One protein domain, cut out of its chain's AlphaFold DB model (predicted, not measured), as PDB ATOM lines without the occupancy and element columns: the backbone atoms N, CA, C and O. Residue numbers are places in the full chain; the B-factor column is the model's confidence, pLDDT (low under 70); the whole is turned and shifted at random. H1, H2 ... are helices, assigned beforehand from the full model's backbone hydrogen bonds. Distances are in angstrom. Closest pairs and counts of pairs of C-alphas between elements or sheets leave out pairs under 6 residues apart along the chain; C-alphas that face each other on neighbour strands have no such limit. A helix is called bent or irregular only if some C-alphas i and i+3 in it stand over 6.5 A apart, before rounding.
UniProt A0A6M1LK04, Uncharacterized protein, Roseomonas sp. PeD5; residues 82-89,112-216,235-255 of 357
ATOM      1  N   LEU A  82     269.635 241.727 201.499       50.97
ATOM      2  CA  LEU A  82     270.176 242.987 200.988       50.97
ATOM      3  C   LEU A  82     270.780 242.812 199.596       50.97
ATOM      4  O   LEU A  82     270.456 243.599 198.724       50.97
ATOM      5  N   LEU A  83     271.566 241.765 199.342       49.72
ATOM      6  CA  LEU A  83     272.133 241.489 198.015       49.72
ATOM      7  C   LEU A  83     271.056 241.215 196.953       49.72
ATOM      8  O   LEU A  83     271.109 241.790 195.872       49.72
ATOM      9  N   VAL A  84     270.029 240.418 197.267       53.88
ATOM     10  CA  VAL A  84     268.919 240.144 196.332       53.88
ATOM     11  C   VAL A  84     268.058 241.389 196.092       53.88
ATOM     12  O   VAL A  84     267.604 241.620 194.971       53.88
ATOM     13  N   MET A  85     267.844 242.208 197.124       49.91
ATOM     14  CA  MET A  85     267.152 243.491 196.997       49.91
ATOM     15  C   MET A  85     267.992 244.501 196.210       49.91
ATOM     16  O   MET A  85     267.435 245.213 195.388       49.91
ATOM     17  N   VAL A  86     269.313 244.533 196.394       50.91
ATOM     18  CA  VAL A  86     270.236 245.421 195.671       50.91
ATOM     19  C   VAL A  86     270.332 245.028 194.200       50.91
ATOM     20  O   VAL A  86     270.216 245.912 193.363       50.91
ATOM     21  N   ASP A  87     270.423 243.743 193.853       47.84
ATOM     22  CA  ASP A  87     270.413 243.300 192.448       47.84
ATOM     23  C   ASP A  87     269.050 243.539 191.776       47.84
ATOM     24  O   ASP A  87     268.977 243.944 190.614       47.84
ATOM     25  N   GLY A  88     267.948 243.344 192.512       47.34
ATOM     26  CA  GLY A  88     266.598 243.647 192.031       47.34
ATOM     27  C   GLY A  88     266.362 245.146 191.822       47.34
ATOM     28  O   GLY A  88     265.799 245.553 190.804       47.34
ATOM     29  N   VAL A  89     266.836 245.976 192.753       51.25
ATOM     30  CA  VAL A  89     266.759 247.441 192.682       51.25
ATOM     31  C   VAL A  89     267.731 247.989 191.638       51.25
ATOM     32  O   VAL A  89     267.350 248.895 190.911       51.25
ATOM     33  N   PRO A 112     251.870 259.155 195.610       48.44
ATOM     34  CA  PRO A 112     250.874 258.312 194.946       48.44
ATOM     35  C   PRO A 112     250.519 258.802 193.535       48.44
ATOM     36  O   PRO A 112     250.259 257.978 192.660       48.44
ATOM     37  N   LEU A 113     250.555 260.116 193.280       52.41
ATOM     38  CA  LEU A 113     250.299 260.693 191.956       52.41
ATOM     39  C   LEU A 113     251.468 260.445 190.999       52.41
ATOM     40  O   LEU A 113     251.246 260.094 189.842       52.41
ATOM     41  N   VAL A 114     252.708 260.544 191.486       54.16
ATOM     42  CA  VAL A 114     253.912 260.214 190.709       54.16
ATOM     43  C   VAL A 114     253.953 258.720 190.376       54.16
ATOM     44  O   VAL A 114     254.233 258.351 189.235       54.16
ATOM     45  N   LEU A 115     253.585 257.852 191.323       58.31
ATOM     46  CA  LEU A 115     253.449 256.413 191.081       58.31
ATOM     47  C   LEU A 115     252.322 256.102 190.085       58.31
ATOM     48  O   LEU A 115     252.525 255.310 189.166       58.31
ATOM     49  N   ALA A 116     251.157 256.744 190.215       55.41
ATOM     50  CA  ALA A 116     250.054 256.588 189.267       55.41
ATOM     51  C   ALA A 116     250.441 257.067 187.856       55.41
ATOM     52  O   ALA A 116     250.155 256.379 186.873       55.41
ATOM     53  N   GLY A 117     251.155 258.192 187.753       59.31
ATOM     54  CA  GLY A 117     251.713 258.713 186.506       59.31
ATOM     55  C   GLY A 117     252.723 257.755 185.872       59.31
ATOM     56  O   GLY A 117     252.611 257.449 184.686       59.31
ATOM     57  N   ALA A 118     253.643 257.189 186.659       60.12
ATOM     58  CA  ALA A 118     254.605 256.190 186.192       60.12
ATOM     59  C   ALA A 118     253.925 254.892 185.716       60.12
ATOM     60  O   ALA A 118     254.338 254.303 184.714       60.12
ATOM     61  N   VAL A 119     252.850 254.458 186.387       58.06
ATOM     62  CA  VAL A 119     252.036 253.306 185.969       58.06
ATOM     63  C   VAL A 119     251.312 253.594 184.654       58.06
ATOM     64  O   VAL A 119     251.369 252.768 183.745       58.06
ATOM     65  N   LEU A 120     250.665 254.755 184.515       60.06
ATOM     66  CA  LEU A 120     249.973 255.153 183.283       60.06
ATOM     67  C   LEU A 120     250.942 255.311 182.107       60.06
ATOM     68  O   LEU A 120     250.665 254.809 181.018       60.06
ATOM     69  N   TRP A 121     252.103 255.919 182.340       63.19
ATOM     70  CA  TRP A 121     253.179 256.034 181.359       63.19
ATOM     71  C   TRP A 121     253.727 254.658 180.952       63.19
ATOM     72  O   TRP A 121     253.842 254.349 179.764       63.19
ATOM     73  N   GLY A 122     253.960 253.773 181.926       53.31
ATOM     74  CA  GLY A 122     254.347 252.385 181.679       53.31
ATOM     75  C   GLY A 122     253.293 251.604 180.886       53.31
ATOM     76  O   GLY A 122     253.643 250.828 179.996       53.31
ATOM     77  N   ILE A 123     252.003 251.831 181.150       57.62
ATOM     78  CA  ILE A 123     250.894 251.246 180.386       57.62
ATOM     79  C   ILE A 123     250.890 251.778 178.950       57.62
ATOM     80  O   ILE A 123     250.717 250.981 178.027       57.62
ATOM     81  N   ALA A 124     251.080 253.084 178.760       56.34
ATOM     82  CA  ALA A 124     251.068 253.725 177.450       56.34
ATOM     83  C   ALA A 124     252.230 253.250 176.561       56.34
ATOM     84  O   ALA A 124     252.014 252.963 175.386       56.34
ATOM     85  N   HIS A 125     253.436 253.093 177.117       55.50
ATOM     86  CA  HIS A 125     254.623 252.734 176.330       55.50
ATOM     87  C   HIS A 125     254.945 251.241 176.273       55.50
ATOM     88  O   HIS A 125     255.502 250.778 175.280       55.50
ATOM     89  N   ARG A 126     254.643 250.470 177.324       59.69
ATOM     90  CA  ARG A 126     254.982 249.033 177.399       59.69
ATOM     91  C   ARG A 126     253.761 248.119 177.448       59.69
ATOM     92  O   ARG A 126     253.898 246.896 177.390       59.69
ATOM     93  N   GLY A 127     252.563 248.693 177.521       65.56
ATOM     94  CA  GLY A 127     251.306 247.963 177.573       65.56
ATOM     95  C   GLY A 127     250.946 247.474 178.979       65.56
ATOM     96  O   GLY A 127     251.793 247.156 179.814       65.56
ATOM     97  N   ARG A 128     249.635 247.331 179.223       68.94
ATOM     98  CA  ARG A 128     249.058 246.898 180.516       68.94
ATOM     99  C   ARG A 128     249.627 245.578 181.041       68.94
ATOM    100  O   ARG A 128     249.728 245.374 182.244       68.94
ATOM    101  N   VAL A 129     249.989 244.674 180.134       68.06
ATOM    102  CA  VAL A 129     250.483 243.335 180.476       68.06
ATOM    103  C   VAL A 129     251.879 243.394 181.088       68.06
ATOM    104  O   VAL A 129     252.111 242.735 182.093       68.06
ATOM    105  N   ALA A 130     252.785 244.194 180.523       65.50
ATOM    106  CA  ALA A 130     254.153 244.304 181.021       65.50
ATOM    107  C   ALA A 130     254.196 244.931 182.423       65.50
ATOM    108  O   ALA A 130     254.916 244.451 183.294       65.50
ATOM    109  N   VAL A 131     253.366 245.952 182.662       68.00
ATOM    110  CA  VAL A 131     253.244 246.594 183.980       68.00
ATOM    111  C   VAL A 131     252.679 245.627 185.022       68.00
ATOM    112  O   VAL A 131     253.207 245.541 186.128       68.00
ATOM    113  N   ALA A 132     251.656 244.843 184.666       70.06
ATOM    114  CA  ALA A 132     251.097 243.831 185.562       70.06
ATOM    115  C   ALA A 132     252.112 242.726 185.914       70.06
ATOM    116  O   ALA A 132     252.172 242.296 187.064       70.06
ATOM    117  N   GLU A 133     252.932 242.286 184.954       73.25
ATOM    118  CA  GLU A 133     254.017 241.324 185.202       73.25
ATOM    119  C   GLU A 133     255.107 241.911 186.112       73.25
ATOM    120  O   GLU A 133     255.581 241.225 187.016       73.25
ATOM    121  N   ALA A 134     255.467 243.187 185.937       68.75
ATOM    122  CA  ALA A 134     256.439 243.864 186.799       68.75
ATOM    123  C   ALA A 134     255.925 244.004 188.244       68.75
ATOM    124  O   ALA A 134     256.630 243.651 189.190       68.75
ATOM    125  N   ALA A 135     254.674 244.436 188.426       70.38
ATOM    126  CA  ALA A 135     254.042 244.514 189.745       70.38
ATOM    127  C   ALA A 135     253.928 243.132 190.410       70.38
ATOM    128  O   ALA A 135     254.175 242.982 191.610       70.38
ATOM    129  N   PHE A 136     253.605 242.098 189.628       75.06
ATOM    130  CA  PHE A 136     253.601 240.724 190.119       75.06
ATOM    131  C   PHE A 136     254.998 240.280 190.566       75.06
ATOM    132  O   PHE A 136     255.127 239.677 191.625       75.06
ATOM    133  N   ALA A 137     256.052 240.606 189.816       71.56
ATOM    134  CA  ALA A 137     257.417 240.249 190.192       71.56
ATOM    135  C   ALA A 137     257.836 240.896 191.524       71.56
ATOM    136  O   ALA A 137     258.367 240.210 192.396       71.56
ATOM    137  N   ILE A 138     257.537 242.185 191.714       73.62
ATOM    138  CA  ILE A 138     257.844 242.909 192.957       73.62
ATOM    139  C   ILE A 138     257.100 242.289 194.144       73.62
ATOM    140  O   ILE A 138     257.707 241.958 195.162       73.62
ATOM    141  N   THR A 139     255.788 242.082 194.005       76.12
ATOM    142  CA  THR A 139     254.967 241.484 195.072       76.12
ATOM    143  C   THR A 139     255.379 240.043 195.370       76.12
ATOM    144  O   THR A 139     255.387 239.633 196.530       76.12
ATOM    145  N   TYR A 140     255.795 239.286 194.353       78.31
ATOM    146  CA  TYR A 140     256.323 237.934 194.507       78.31
ATOM    147  C   TYR A 140     257.619 237.912 195.331       78.31
ATOM    148  O   TYR A 140     257.716 237.126 196.274       78.31
ATOM    149  N   VAL A 141     258.577 238.800 195.037       76.62
ATOM    150  CA  VAL A 141     259.837 238.923 195.796       76.62
ATOM    151  C   VAL A 141     259.579 239.382 197.230       76.62
ATOM    152  O   VAL A 141     260.140 238.808 198.164       76.62
ATOM    153  N   ALA A 142     258.684 240.352 197.428       76.25
ATOM    154  CA  ALA A 142     258.297 240.813 198.759       76.25
ATOM    155  C   ALA A 142     257.647 239.692 199.589       76.25
ATOM    156  O   ALA A 142     258.010 239.498 200.749       76.25
ATOM    157  N   ARG A 143     256.746 238.898 198.987       82.50
ATOM    158  CA  ARG A 143     256.143 237.722 199.638       82.50
ATOM    159  C   ARG A 143     257.207 236.696 200.027       82.50
ATOM    160  O   ARG A 143     257.140 236.146 201.122       82.50
ATOM    161  N   TRP A 144     258.186 236.464 199.154       77.69
ATOM    162  CA  TRP A 144     259.333 235.597 199.427       77.69
ATOM    163  C   TRP A 144     260.124 236.084 200.643       77.69
ATOM    164  O   TRP A 144     260.310 235.329 201.593       77.69
ATOM    165  N   GLY A 145     260.529 237.359 200.647       72.00
ATOM    166  CA  GLY A 145     261.272 237.966 201.752       72.00
ATOM    167  C   GLY A 145     260.502 237.916 203.071       72.00
ATOM    168  O   GLY A 145     261.074 237.566 204.101       72.00
ATOM    169  N   TRP A 146     259.193 238.180 203.032       77.44
ATOM    170  CA  TRP A 146     258.326 238.078 204.204       77.44
ATOM    171  C   TRP A 146     258.256 236.655 204.764       77.44
ATOM    172  O   TRP A 146     258.506 236.460 205.951       77.44
ATOM    173  N   LEU A 147     257.960 235.651 203.930       78.62
ATOM    174  CA  LEU A 147     257.870 234.253 204.373       78.62
ATOM    175  C   LEU A 147     259.198 233.747 204.938       78.62
ATOM    176  O   LEU A 147     259.215 233.011 205.917       78.62
ATOM    177  N   TRP A 148     260.310 234.218 204.386       77.06
ATOM    178  CA  TRP A 148     261.645 233.876 204.856       77.06
ATOM    179  C   TRP A 148     262.021 234.501 206.210       77.06
ATOM    180  O   TRP A 148     262.882 233.989 206.928       77.06
ATOM    181  N   VAL A 149     261.381 235.610 206.583       72.88
ATOM    182  CA  VAL A 149     261.454 236.170 207.941       72.88
ATOM    183  C   VAL A 149     260.475 235.441 208.864       72.88
ATOM    184  O   VAL A 149     260.832 235.082 209.988       72.88
ATOM    185  N   ALA A 150     259.257 235.195 208.380       70.50
ATOM    186  CA  ALA A 150     258.167 234.599 209.140       70.50
ATOM    187  C   ALA A 150     258.382 233.109 209.464       70.50
ATOM    188  O   ALA A 150     257.896 232.662 210.501       70.50
ATOM    189  N   GLU A 151     259.155 232.355 208.667       72.19
ATOM    190  CA  GLU A 151     259.448 230.928 208.918       72.19
ATOM    191  C   GLU A 151     260.051 230.684 210.310       72.19
ATOM    192  O   GLU A 151     259.874 229.627 210.903       72.19
ATOM    193  N   ALA A 152     260.757 231.672 210.872       69.44
ATOM    194  CA  ALA A 152     261.377 231.546 212.189       69.44
ATOM    195  C   ALA A 152     260.354 231.562 213.340       69.44
ATOM    196  O   ALA A 152     260.718 231.263 214.484       69.44
ATOM    197  N   PHE A 153     259.113 231.945 213.036       68.75
ATOM    198  CA  PHE A 153     258.036 232.211 213.984       68.75
ATOM    199  C   PHE A 153     256.743 231.449 213.664       68.75
ATOM    200  O   PHE A 153     255.847 231.435 214.501       68.75
ATOM    201  N   SER A 154     256.617 230.849 212.477       69.31
ATOM    202  CA  SER A 154     255.373 230.238 212.012       69.31
ATOM    203  C   SER A 154     255.638 229.035 211.109       69.31
ATOM    204  O   SER A 154     256.215 229.171 210.029       69.31
ATOM    205  N   ASP A 155     255.144 227.872 211.530       71.62
ATOM    206  CA  ASP A 155     255.207 226.619 210.768       71.62
ATOM    207  C   ASP A 155     254.427 226.719 209.439       71.62
ATOM    208  O   ASP A 155     255.004 226.414 208.394       71.62
ATOM    209  N   PRO A 156     253.218 227.321 209.400       75.44
ATOM    210  CA  PRO A 156     252.547 227.627 208.135       75.44
ATOM    211  C   PRO A 156     253.341 228.544 207.190       75.44
ATOM    212  O   PRO A 156     253.153 228.499 205.973       75.44
ATOM    213  N   ALA A 157     254.196 229.431 207.715       71.44
ATOM    214  CA  ALA A 157     255.052 230.269 206.873       71.44
ATOM    215  C   ALA A 157     256.209 229.465 206.265       71.44
ATOM    216  O   ALA A 157     256.596 229.732 205.128       71.44
ATOM    217  N   PHE A 158     256.720 228.474 206.998       74.56
ATOM    218  CA  PHE A 158     257.728 227.540 206.513       74.56
ATOM    219  C   PHE A 158     257.180 226.626 205.407       74.56
ATOM    220  O   PHE A 158     257.792 226.548 204.346       74.56
ATOM    221  N   GLU A 159     256.000 226.028 205.583       75.19
ATOM    222  CA  GLU A 159     255.348 225.205 204.544       75.19
ATOM    223  C   GLU A 159     255.122 226.002 203.251       75.19
ATOM    224  O   GLU A 159     255.494 225.584 202.154       75.19
ATOM    225  N   LYS A 160     254.589 227.225 203.374       80.69
ATOM    226  CA  LYS A 160     254.411 228.129 202.225       80.69
ATOM    227  C   LYS A 160     255.733 228.497 201.563       80.69
ATOM    228  O   LYS A 160     255.770 228.696 200.350       80.69
ATOM    229  N   LEU A 161     256.807 228.624 202.339       79.19
ATOM    230  CA  LEU A 161     258.132 228.879 201.798       79.19
ATOM    231  C   LEU A 161     258.682 227.654 201.054       79.19
ATOM    232  O   LEU A 161     259.261 227.838 199.988       79.19
ATOM    233  N   GLN A 162     258.470 226.436 201.559       77.75
ATOM    234  CA  GLN A 162     258.858 225.201 200.867       77.75
ATOM    235  C   GLN A 162     258.169 225.085 199.505       77.75
ATOM    236  O   GLN A 162     258.861 224.985 198.496       77.75
ATOM    237  N   ILE A 163     256.845 225.274 199.450       80.50
ATOM    238  CA  ILE A 163     256.070 225.295 198.194       80.50
ATOM    239  C   ILE A 163     256.681 226.275 197.180       80.50
ATOM    240  O   ILE A 163     256.780 226.001 195.983       80.50
ATOM    241  N   LEU A 164     257.109 227.448 197.654       81.06
ATOM    242  CA  LEU A 164     257.711 228.467 196.803       81.06
ATOM    243  C   LEU A 164     259.133 228.132 196.346       81.06
ATOM    244  O   LEU A 164     259.534 228.582 195.269       81.06
ATOM    245  N   LEU A 165     259.898 227.409 197.161       81.00
ATOM    246  CA  LEU A 165     261.226 226.915 196.805       81.00
ATOM    247  C   LEU A 165     261.116 225.813 195.748       81.00
ATOM    248  O   LEU A 165     261.780 225.914 194.718       81.00
ATOM    249  N   ASP A 166     260.197 224.865 195.926       79.06
ATOM    250  CA  ASP A 166     259.934 223.803 194.952       79.06
ATOM    251  C   ASP A 166     259.489 224.383 193.605       79.06
ATOM    252  O   ASP A 166     260.071 224.094 192.554       79.06
ATOM    253  N   ALA A 167     258.524 225.309 193.624       83.75
ATOM    254  CA  ALA A 167     258.081 226.003 192.418       83.75
ATOM    255  C   ALA A 167     259.221 226.787 191.740       83.75
ATOM    256  O   ALA A 167     259.275 226.872 190.510       83.75
ATOM    257  N   ARG A 168     260.149 227.369 192.516       81.38
ATOM    258  CA  ARG A 168     261.310 228.100 191.987       81.38
ATOM    259  C   ARG A 168     262.306 227.172 191.299       81.38
ATOM    260  O   ARG A 168     262.849 227.575 190.268       81.38
ATOM    261  N   ASP A 169     262.545 225.987 191.841       78.62
ATOM    262  CA  ASP A 169     263.484 225.023 191.269       78.62
ATOM    263  C   ASP A 169     262.967 224.484 189.932       78.62
ATOM    264  O   ASP A 169     263.676 224.546 188.922       78.62
ATOM    265  N   VAL A 170     261.686 224.106 189.870       82.56
ATOM    266  CA  VAL A 170     261.019 223.743 188.607       82.56
ATOM    267  C   VAL A 170     261.068 224.911 187.617       82.56
ATOM    268  O   VAL A 170     261.388 224.741 186.439       82.56
ATOM    269  N   MET A 171     260.847 226.138 188.096       82.62
ATOM    270  CA  MET A 171     260.934 227.342 187.273       82.62
ATOM    271  C   MET A 171     262.347 227.631 186.749       82.62
ATOM    272  O   MET A 171     262.491 228.231 185.680       82.62
ATOM    273  N   ALA A 172     263.397 227.266 187.486       79.50
ATOM    274  CA  ALA A 172     264.776 227.392 187.030       79.50
ATOM    275  C   ALA A 172     265.067 226.389 185.908       79.50
ATOM    276  O   ALA A 172     265.556 226.792 184.853       79.50
ATOM    277  N   HIS A 173     264.661 225.129 186.075       79.56
ATOM    278  CA  HIS A 173     264.793 224.107 185.033       79.56
ATOM    279  C   HIS A 173     264.007 224.462 183.770       79.56
ATOM    280  O   HIS A 173     264.544 224.392 182.665       79.56
ATOM    281  N   TRP A 174     262.779 224.960 183.924       83.69
ATOM    282  CA  TRP A 174     262.002 225.465 182.797       83.69
ATOM    283  C   TRP A 174     262.713 226.620 182.069       83.69
ATOM    284  O   TRP A 174     262.658 226.709 180.845       83.69
ATOM    285  N   ARG A 175     263.411 227.522 182.777       83.69
ATOM    286  CA  ARG A 175     264.178 228.604 182.123       83.69
ATOM    287  C   ARG A 175     265.350 228.094 181.307       83.69
ATOM    288  O   ARG A 175     265.695 228.745 180.325       83.69
ATOM    289  N   ASP A 176     265.973 227.002 181.715       79.75
ATOM    290  CA  ASP A 176     267.044 226.397 180.933       79.75
ATOM    291  C   ASP A 176     266.456 225.692 179.708       79.75
ATOM    292  O   ASP A 176     266.916 225.922 178.591       79.75
ATOM    293  N   TRP A 177     265.356 224.959 179.889       81.12
ATOM    294  CA  TRP A 177     264.647 224.281 178.805       81.12
ATOM    295  C   TRP A 177     264.066 225.262 177.774       81.12
ATOM    296  O   TRP A 177     264.224 225.087 176.571       81.12
ATOM    297  N   ARG A 178     263.482 226.388 178.201       82.19
ATOM    298  CA  ARG A 178     262.947 227.389 177.261       82.19
ATOM    299  C   ARG A 178     264.035 227.994 176.363       82.19
ATOM    300  O   ARG A 178     263.705 228.494 175.294       82.19
ATOM    301  N   ARG A 179     265.309 228.014 176.794       80.12
ATOM    302  CA  ARG A 179     266.418 228.564 175.986       80.12
ATOM    303  C   ARG A 179     266.727 227.694 174.770       80.12
ATOM    304  O   ARG A 179     267.282 228.220 173.814       80.12
ATOM    305  N   SER A 180     266.352 226.411 174.776       75.12
ATOM    306  CA  SER A 180     266.478 225.553 173.592       75.12
ATOM    307  C   SER A 180     265.333 225.726 172.590       75.12
ATOM    308  O   SER A 180     265.373 225.141 171.511       75.12
ATOM    309  N   LEU A 181     264.306 226.525 172.902       75.50
ATOM    310  CA  LEU A 181     263.210 226.791 171.975       75.50
ATOM    311  C   LEU A 181     263.579 227.914 171.002       75.50
ATOM    312  O   LEU A 181     263.885 229.034 171.402       75.50
ATOM    313  N   ALA A 182     263.443 227.643 169.705       74.50
ATOM    314  CA  ALA A 182     263.643 228.641 168.649       74.50
ATOM    315  C   ALA A 182     262.479 229.649 168.512       74.50
ATOM    316  O   ALA A 182     262.548 230.576 167.709       74.50
ATOM    317  N   ARG A 183     261.383 229.454 169.257       78.81
ATOM    318  CA  ARG A 183     260.141 230.237 169.161       78.81
ATOM    319  C   ARG A 183     259.684 230.731 170.538       78.81
ATOM    320  O   ARG A 183     260.060 230.130 171.544       78.81
ATOM    321  N   PRO A 184     258.822 231.766 170.606       77.62
ATOM    322  CA  PRO A 184     258.190 232.164 171.858       77.62
ATOM    323  C   PRO A 184     257.421 230.990 172.492       77.62
ATOM    324  O   PRO A 184     256.621 230.362 171.790       77.62
ATOM    325  N   PRO A 185     257.624 230.704 173.791       83.19
ATOM    326  CA  PRO A 185     257.032 229.540 174.440       83.19
ATOM    327  C   PRO A 185     255.512 229.666 174.616       83.19
ATOM    328  O   PRO A 185     254.980 230.741 174.932       83.19
ATOM    329  N   ARG A 186     254.816 228.538 174.465       85.44
ATOM    330  CA  ARG A 186     253.381 228.342 174.731       85.44
ATOM    331  C   ARG A 186     253.167 227.398 175.917       85.44
ATOM    332  O   ARG A 186     254.097 226.717 176.338       85.44
ATOM    333  N   MET A 187     251.956 227.361 176.473       85.62
ATOM    334  CA  MET A 187     251.647 226.480 177.609       85.62
ATOM    335  C   MET A 187     251.808 224.992 177.260       85.62
ATOM    336  O   MET A 187     252.261 224.239 178.112       85.62
ATOM    337  N   ALA A 188     251.567 224.592 176.007       83.50
ATOM    338  CA  ALA A 188     251.873 223.244 175.515       83.50
ATOM    339  C   ALA A 188     253.370 222.884 175.622       83.50
ATOM    340  O   ALA A 188     253.727 221.734 175.852       83.50
ATOM    341  N   ASP A 189     254.268 223.867 175.482       87.06
ATOM    342  CA  ASP A 189     255.705 223.628 175.649       87.06
ATOM    343  C   ASP A 189     256.050 223.376 177.134       87.06
ATOM    344  O   ASP A 189     256.943 222.589 177.439       87.06
ATOM    345  N   VAL A 190     255.325 224.014 178.064       88.00
ATOM    346  CA  VAL A 190     255.460 223.785 179.516       88.00
ATOM    347  C   VAL A 190     254.925 222.412 179.904       88.00
ATOM    348  O   VAL A 190     255.559 221.708 180.682       88.00
ATOM    349  N   GLU A 191     253.775 222.028 179.361       89.19
ATOM    350  CA  GLU A 191     253.190 220.700 179.543       89.19
ATOM    351  C   GLU A 191     254.164 219.606 179.088       89.19
ATOM    352  O   GLU A 191     254.449 218.689 179.853       89.19
ATOM    353  N   ALA A 192     254.746 219.749 177.892       82.25
ATOM    354  CA  ALA A 192     255.743 218.815 177.376       82.25
ATOM    355  C   ALA A 192     256.981 218.728 178.282       82.25
ATOM    356  O   ALA A 192     257.469 217.633 178.552       82.25
ATOM    357  N   PHE A 193     257.458 219.870 178.793       88.19
ATOM    358  CA  PHE A 193     258.533 219.902 179.783       88.19
ATOM    359  C   PHE A 193     258.159 219.117 181.048       88.19
ATOM    360  O   PHE A 193     258.920 218.249 181.464       88.19
ATOM    361  N   LEU A 194     256.980 219.367 181.628       86.00
ATOM    362  CA  LEU A 194     256.527 218.682 182.841       86.00
ATOM    363  C   LEU A 194     256.353 217.177 182.622       86.00
ATOM    364  O   LEU A 194     256.777 216.398 183.473       86.00
ATOM    365  N   ALA A 195     255.795 216.769 181.482       81.69
ATOM    366  CA  ALA A 195     255.636 215.365 181.121       81.69
ATOM    367  C   ALA A 195     256.992 214.649 181.032       81.69
ATOM    368  O   ALA A 195     257.130 213.528 181.517       81.69
ATOM    369  N   GLU A 196     257.999 215.315 180.463       79.00
ATOM    370  CA  GLU A 196     259.349 214.771 180.291       79.00
ATOM    371  C   GLU A 196     260.136 214.716 181.613       79.00
ATOM    372  O   GLU A 196     260.861 213.753 181.857       79.00
ATOM    373  N   THR A 197     260.004 215.721 182.489       80.50
ATOM    374  CA  THR A 197     260.814 215.812 183.720       80.50
ATOM    375  C   THR A 197     260.154 215.231 184.967       80.50
ATOM    376  O   THR A 197     260.862 214.756 185.853       80.50
ATOM    377  N   HIS A 198     258.825 215.308 185.061       76.81
ATOM    378  CA  HIS A 198     258.038 214.942 186.245       76.81
ATOM    379  C   HIS A 198     256.936 213.905 185.948       76.81
ATOM    380  O   HIS A 198     256.299 213.416 186.874       76.81
ATOM    381  N   GLY A 199     256.738 213.531 184.679       77.44
ATOM    382  CA  GLY A 199     255.793 212.499 184.257       77.44
ATOM    383  C   GLY A 199     254.437 213.038 183.777       77.44
ATOM    384  O   GLY A 199     254.065 214.184 184.054       77.44
ATOM    385  N   PRO A 200     253.663 212.208 183.050       75.12
ATOM    386  CA  PRO A 200     252.421 212.627 182.393       75.12
ATOM    387  C   PRO A 200     251.319 213.043 183.380       75.12
ATOM    388  O   PRO A 200     250.532 213.931 183.067       75.12
ATOM    389  N   ALA A 201     251.288 212.470 184.587       75.12
ATOM    390  CA  ALA A 201     250.312 212.833 185.619       75.12
ATOM    391  C   ALA A 201     250.457 214.300 186.071       75.12
ATOM    392  O   ALA A 201     249.468 215.018 186.209       75.12
ATOM    393  N   VAL A 202     251.694 214.787 186.226       81.12
ATOM    394  CA  VAL A 202     251.968 216.184 186.606       81.12
ATOM    395  C   VAL A 202     251.597 217.144 185.476       81.12
ATOM    396  O   VAL A 202     251.062 218.226 185.727       81.12
ATOM    397  N   ALA A 203     251.833 216.744 184.226       82.75
ATOM    398  CA  ALA A 203     251.411 217.507 183.056       82.75
ATOM    399  C   ALA A 203     249.877 217.602 182.946       82.75
ATOM    400  O   ALA A 203     249.348 218.681 182.674       82.75
ATOM    401  N   ALA A 204     249.156 216.515 183.239       79.25
ATOM    402  CA  ALA A 204     247.696 216.514 183.278       79.25
ATOM    403  C   ALA A 204     247.153 217.454 184.371       79.25
ATOM    404  O   ALA A 204     246.313 218.307 184.082       79.25
ATOM    405  N   LEU A 205     247.701 217.390 185.591       84.44
ATOM    406  CA  LEU A 205     247.344 218.313 186.680       84.44
ATOM    407  C   LEU A 205     247.632 219.777 186.320       84.44
ATOM    408  O   LEU A 205     246.863 220.678 186.662       84.44
ATOM    409  N   PHE A 206     248.734 220.039 185.613       89.62
ATOM    410  CA  PHE A 206     249.058 221.377 185.123       89.62
ATOM    411  C   PHE A 206     247.991 221.906 184.160       89.62
ATOM    412  O   PHE A 206     247.557 223.056 184.299       89.62
ATOM    413  N   LEU A 207     247.564 221.077 183.202       84.94
ATOM    414  CA  LEU A 207     246.501 221.424 182.267       84.94
ATOM    415  C   LEU A 207     245.178 221.652 182.991       84.94
ATOM    416  O   LEU A 207     244.564 222.693 182.781       84.94
ATOM    417  N   GLU A 208     244.785 220.757 183.896       83.44
ATOM    418  CA  GLU A 208     243.541 220.872 184.659       83.44
ATOM    419  C   GLU A 208     243.495 222.179 185.469       83.44
ATOM    420  O   GLU A 208     242.556 222.973 185.346       83.44
ATOM    421  N   GLN A 209     244.553 222.482 186.233       87.56
ATOM    422  CA  GLN A 209     244.648 223.738 186.986       87.56
ATOM    423  C   GLN A 209     244.665 224.967 186.062       87.56
ATOM    424  O   GLN A 209     244.124 226.028 186.405       87.56
ATOM    425  N   GLY A 210     245.312 224.844 184.903       82.88
ATOM    426  CA  GLY A 210     245.404 225.879 183.882       82.88
ATOM    427  C   GLY A 210     244.061 226.192 183.232       82.88
ATOM    428  O   GLY A 210     243.675 227.361 183.121       82.88
ATOM    429  N   GLU A 211     243.317 225.160 182.863       83.75
ATOM    430  CA  GLU A 211     241.990 225.247 182.267       83.75
ATOM    431  C   GLU A 211     240.950 225.752 183.263       83.75
ATOM    432  O   GLU A 211     240.190 226.669 182.937       83.75
ATOM    433  N   ALA A 212     240.975 225.254 184.501       82.81
ATOM    434  CA  ALA A 212     240.081 225.710 185.560       82.81
ATOM    435  C   ALA A 212     240.232 227.217 185.831       82.81
ATOM    436  O   ALA A 212     239.238 227.932 185.987       82.81
ATOM    437  N   ARG A 213     241.470 227.734 185.846       83.25
ATOM    438  CA  ARG A 213     241.743 229.153 186.138       83.25
ATOM    439  C   ARG A 213     241.685 230.073 184.917       83.25
ATOM    440  O   ARG A 213     241.302 231.235 185.057       83.25
ATOM    441  N   TRP A 214     242.099 229.603 183.739       80.62
ATOM    442  CA  TRP A 214     242.304 230.447 182.549       80.62
ATOM    443  C   TRP A 214     241.793 229.852 181.228       80.62
ATOM    444  O   TRP A 214     241.909 230.520 180.196       80.62
ATOM    445  N   GLY A 215     241.216 228.650 181.236       64.81
ATOM    446  CA  GLY A 215     240.625 228.010 180.053       64.81
ATOM    447  C   GLY A 215     239.323 228.671 179.595       64.81
ATOM    448  O   GLY A 215     239.010 228.681 178.410       64.81
ATOM    449  N   ARG A 216     238.588 229.329 180.501       58.53
ATOM    450  CA  ARG A 216     237.330 230.022 180.175       58.53
ATOM    451  C   ARG A 216     237.537 231.506 179.870       58.53
ATOM    452  O   ARG A 216     237.061 232.372 180.603       58.53
ATOM    453  N   ALA A 235     246.454 225.296 176.518       76.94
ATOM    454  CA  ALA A 235     247.700 224.842 175.899       76.94
ATOM    455  C   ALA A 235     248.209 225.761 174.760       76.94
ATOM    456  O   ALA A 235     249.416 225.963 174.599       76.94
ATOM    457  N   GLY A 236     247.301 226.378 173.996       73.81
ATOM    458  CA  GLY A 236     247.625 227.292 172.896       73.81
ATOM    459  C   GLY A 236     248.100 228.675 173.349       73.81
ATOM    460  O   GLY A 236     248.755 229.387 172.584       73.81
ATOM    461  N   GLN A 237     247.832 229.055 174.602       81.19
ATOM    462  CA  GLN A 237     248.145 230.387 175.111       81.19
ATOM    463  C   GLN A 237     249.661 230.603 175.252       81.19
ATOM    464  O   GLN A 237     250.422 229.709 175.627       81.19
ATOM    465  N   ARG A 238     250.116 231.838 175.001       83.06
ATOM    466  CA  ARG A 238     251.507 232.246 175.269       83.06
ATOM    467  C   ARG A 238     251.825 232.141 176.760       83.06
ATOM    468  O   ARG A 238     251.012 232.545 177.600       83.06
ATOM    469  N   VAL A 239     253.039 231.695 177.083       83.19
ATOM    470  CA  VAL A 239     253.503 231.642 178.473       83.19
ATOM    471  C   VAL A 239     253.595 233.056 179.039       83.19
ATOM    472  O   VAL A 239     254.236 233.942 178.473       83.19
ATOM    473  N   ARG A 240     252.958 233.253 180.193       83.12
ATOM    474  CA  ARG A 240     253.101 234.446 181.027       83.12
ATOM    475  C   ARG A 240     253.756 234.063 182.335       83.12
ATOM    476  O   ARG A 240     253.378 233.058 182.936       83.12
ATOM    477  N   TRP A 241     254.703 234.877 182.779       80.81
ATOM    478  CA  TRP A 241     255.533 234.557 183.932       80.81
ATOM    479  C   TRP A 241     254.729 234.499 185.220       80.81
ATOM    480  O   TRP A 241     254.786 233.501 185.934       80.81
ATOM    481  N   SER A 242     253.872 235.493 185.435       81.06
ATOM    482  CA  SER A 242     252.934 235.531 186.553       81.06
ATOM    483  C   SER A 242     252.024 234.301 186.640       81.06
ATOM    484  O   SER A 242     251.778 233.780 187.726       81.06
ATOM    485  N   ARG A 243     251.536 233.801 185.497       87.88
ATOM    486  CA  ARG A 243     250.668 232.614 185.441       87.88
ATOM    487  C   ARG A 243     251.442 231.342 185.731       87.88
ATOM    488  O   ARG A 243     250.966 230.514 186.496       87.88
ATOM    489  N   LEU A 244     252.625 231.216 185.140       88.94
ATOM    490  CA  LEU A 244     253.449 230.033 185.313       88.94
ATOM    491  C   LEU A 244     253.897 229.867 186.768       88.94
ATOM    492  O   LEU A 244     253.794 228.775 187.307       88.94
ATOM    493  N   ILE A 245     254.290 230.965 187.424       86.44
ATOM    494  CA  ILE A 245     254.623 230.976 188.856       86.44
ATOM    495  C   ILE A 245     253.447 230.446 189.691       86.44
ATOM    496  O   ILE A 245     253.629 229.550 190.506       86.44
ATOM    497  N   ARG A 246     252.225 230.941 189.446       88.25
ATOM    498  CA  ARG A 246     251.026 230.494 190.179       88.25
ATOM    499  C   ARG A 246     250.668 229.031 189.924       88.25
ATOM    500  O   ARG A 246     250.150 228.379 190.822       88.25
ATOM    501  N   LEU A 247     250.898 228.538 188.709       90.56
ATOM    502  CA  LEU A 247     250.659 227.137 188.363       90.56
ATOM    503  C   LEU A 247     251.667 226.220 189.040       90.56
ATOM    504  O   LEU A 247     251.268 225.238 189.647       90.56
ATOM    505  N   PHE A 248     252.950 226.569 189.006       91.25
ATOM    506  CA  PHE A 248     253.977 225.788 189.689       91.25
ATOM    507  C   PHE A 248     253.810 225.822 191.207       91.25
ATOM    508  O   PHE A 248     253.973 224.792 191.842       91.25
ATOM    509  N   GLU A 249     253.398 226.951 191.791       89.81
ATOM    510  CA  GLU A 249     252.988 226.997 193.202       89.81
ATOM    511  C   GLU A 249     251.798 226.086 193.491       89.81
ATOM    512  O   GLU A 249     251.788 225.413 194.513       89.81
ATOM    513  N   GLY A 250     250.796 226.054 192.608       87.12
ATOM    514  CA  GLY A 250     249.635 225.179 192.759       87.12
ATOM    515  C   GLY A 250     249.981 223.694 192.650       87.12
ATOM    516  O   GLY A 250     249.390 222.886 193.356       87.12
ATOM    517  N   LEU A 251     250.943 223.336 191.799       86.50
ATOM    518  CA  LEU A 251     251.458 221.970 191.680       86.50
ATOM    519  C   LEU A 251     252.332 221.581 192.876       86.50
ATOM    520  O   LEU A 251     252.163 220.495 193.418       86.50
ATOM    521  N   ALA A 252     253.212 222.476 193.332       85.00
ATOM    522  CA  ALA A 252     254.029 222.254 194.524       85.00
ATOM    523  C   ALA A 252     253.169 222.149 195.793       85.00
ATOM    524  O   ALA A 252     253.419 221.299 196.636       85.00
ATOM    525  N   ALA A 253     252.110 222.956 195.908       83.94
ATOM    526  CA  ALA A 253     251.157 222.870 197.015       83.94
ATOM    527  C   ALA A 253     250.357 221.559 197.025       83.94
ATOM    528  O   ALA A 253     249.877 221.156 198.079       83.94
ATOM    529  N   ALA A 254     250.207 220.911 195.868       81.94
ATOM    530  CA  ALA A 254     249.598 219.592 195.735       81.94
ATOM    531  C   ALA A 254     250.625 218.447 195.863       81.94
ATOM    532  O   ALA A 254     250.297 217.314 195.527       81.94
ATOM    533  N   ASP A 255     251.867 218.753 196.265       76.12
ATOM    534  CA  ASP A 255     253.006 217.823 196.342       76.12
ATOM    535  C   ASP A 255     253.263 217.045 195.031       76.12
ATOM    536  O   ASP A 255     253.898 215.993 195.004       76.12
TER     537      ASP A 255
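This is residues 82 to 89, 112 to 216 and 235 to 255 of the 357 residues of an uncharacterized protein of Roseomonas sp. PeD5 (UniProt A0A6M1LK04). Two long helices, H2b and H3, make a V that is joined at residues 151 to 154; H6 crosses H3 and packs on it, reaching H2b with its residues 241 to 242 alone, and the short hairpin of H4 and H5 lies beyond H6, where H5 packs on residues 247 to 251 of H6. At the open end of H2b the chain bends back into H2a, whose residues 112 to 117 stick out, while H1 is a separate short piece beside H2b. The printed part has 134 residues, with six named helices in the order H1 to H6 and no named strand, and its class is all helix. It is only just compact, close to loose, with a radius of gyration of the C-alphas of 16.7 A and spans of 48 by 42 by 30 A.

H1 is residues 82 to 89, beginning at C-alpha 82 (270.176, 242.987, 200.988). H2, residues 112 to 150, was assigned as one helix by its hydrogen bonds but is bent: C-alphas 125 and 128 are 9.1 A apart. Its arms are H2a, residues 112 to 125, 19.8 A long, and H2b, residues 128 to 150, 32.5 A. H3, residues 155 to 178, is 34.4 A long and begins at (255.207, 226.619, 210.768). H4 is residues 187 to 198, H5 residues 200 to 214, 20.5 A, and H6 residues 241 to 253, 18.1 A, ending at C-alpha 253 (251.157, 222.870, 197.015).

H3 and H6 are the hubs, each touching three other helices. They touch each other at a steep tilt of 53 degrees, opposite ways, with the C-alphas of Ala 167 and Phe 248 closest, 4.9 A. H2b and H3 form a helical hairpin at 44 degrees, closest at the C-alphas of Leu 147 and Ala 157, 5.5 A. H6 touches H2b with residues 241 to 242 alone, Ser 242 to Glu 133 being 6.0 A between C-alphas. H5 touches H6, with C-alphas 206 and 247 closest at 6.8 A. H4 and H5 form a helical hairpin at a shallow tilt of 32 degrees, C-alphas 191 and 203 being closest at 5.1 A. H3 and H4 only just touch, with 3 pairs of C-alphas within 8 A, the closest those of Trp 174 and Phe 193, 7.2 A. H2a touches H2b, closest at C-alphas 122 and 131, 6.3 A. H1 is near H2b and touches no helix. In H1, H2a, H2b, H3, H4, H5 and H6 every O i to N i+4 pair is within hydrogen-bond range.

The farthest C-alphas, those of Leu 113 and Gly 199, are 49.1 A apart. Residues 90 to 111 and 217 to 234 are not printed; the gaps between C-alphas are 19.4 A and 12.4 A. Of the links printed whole, H2 to H3 and H4 to H5 are tight and H3 to H4 is short. Mean pLDDT of the printed part is 74.9; 34 residues are under 70, among them 82 to 89 and 112 to 131.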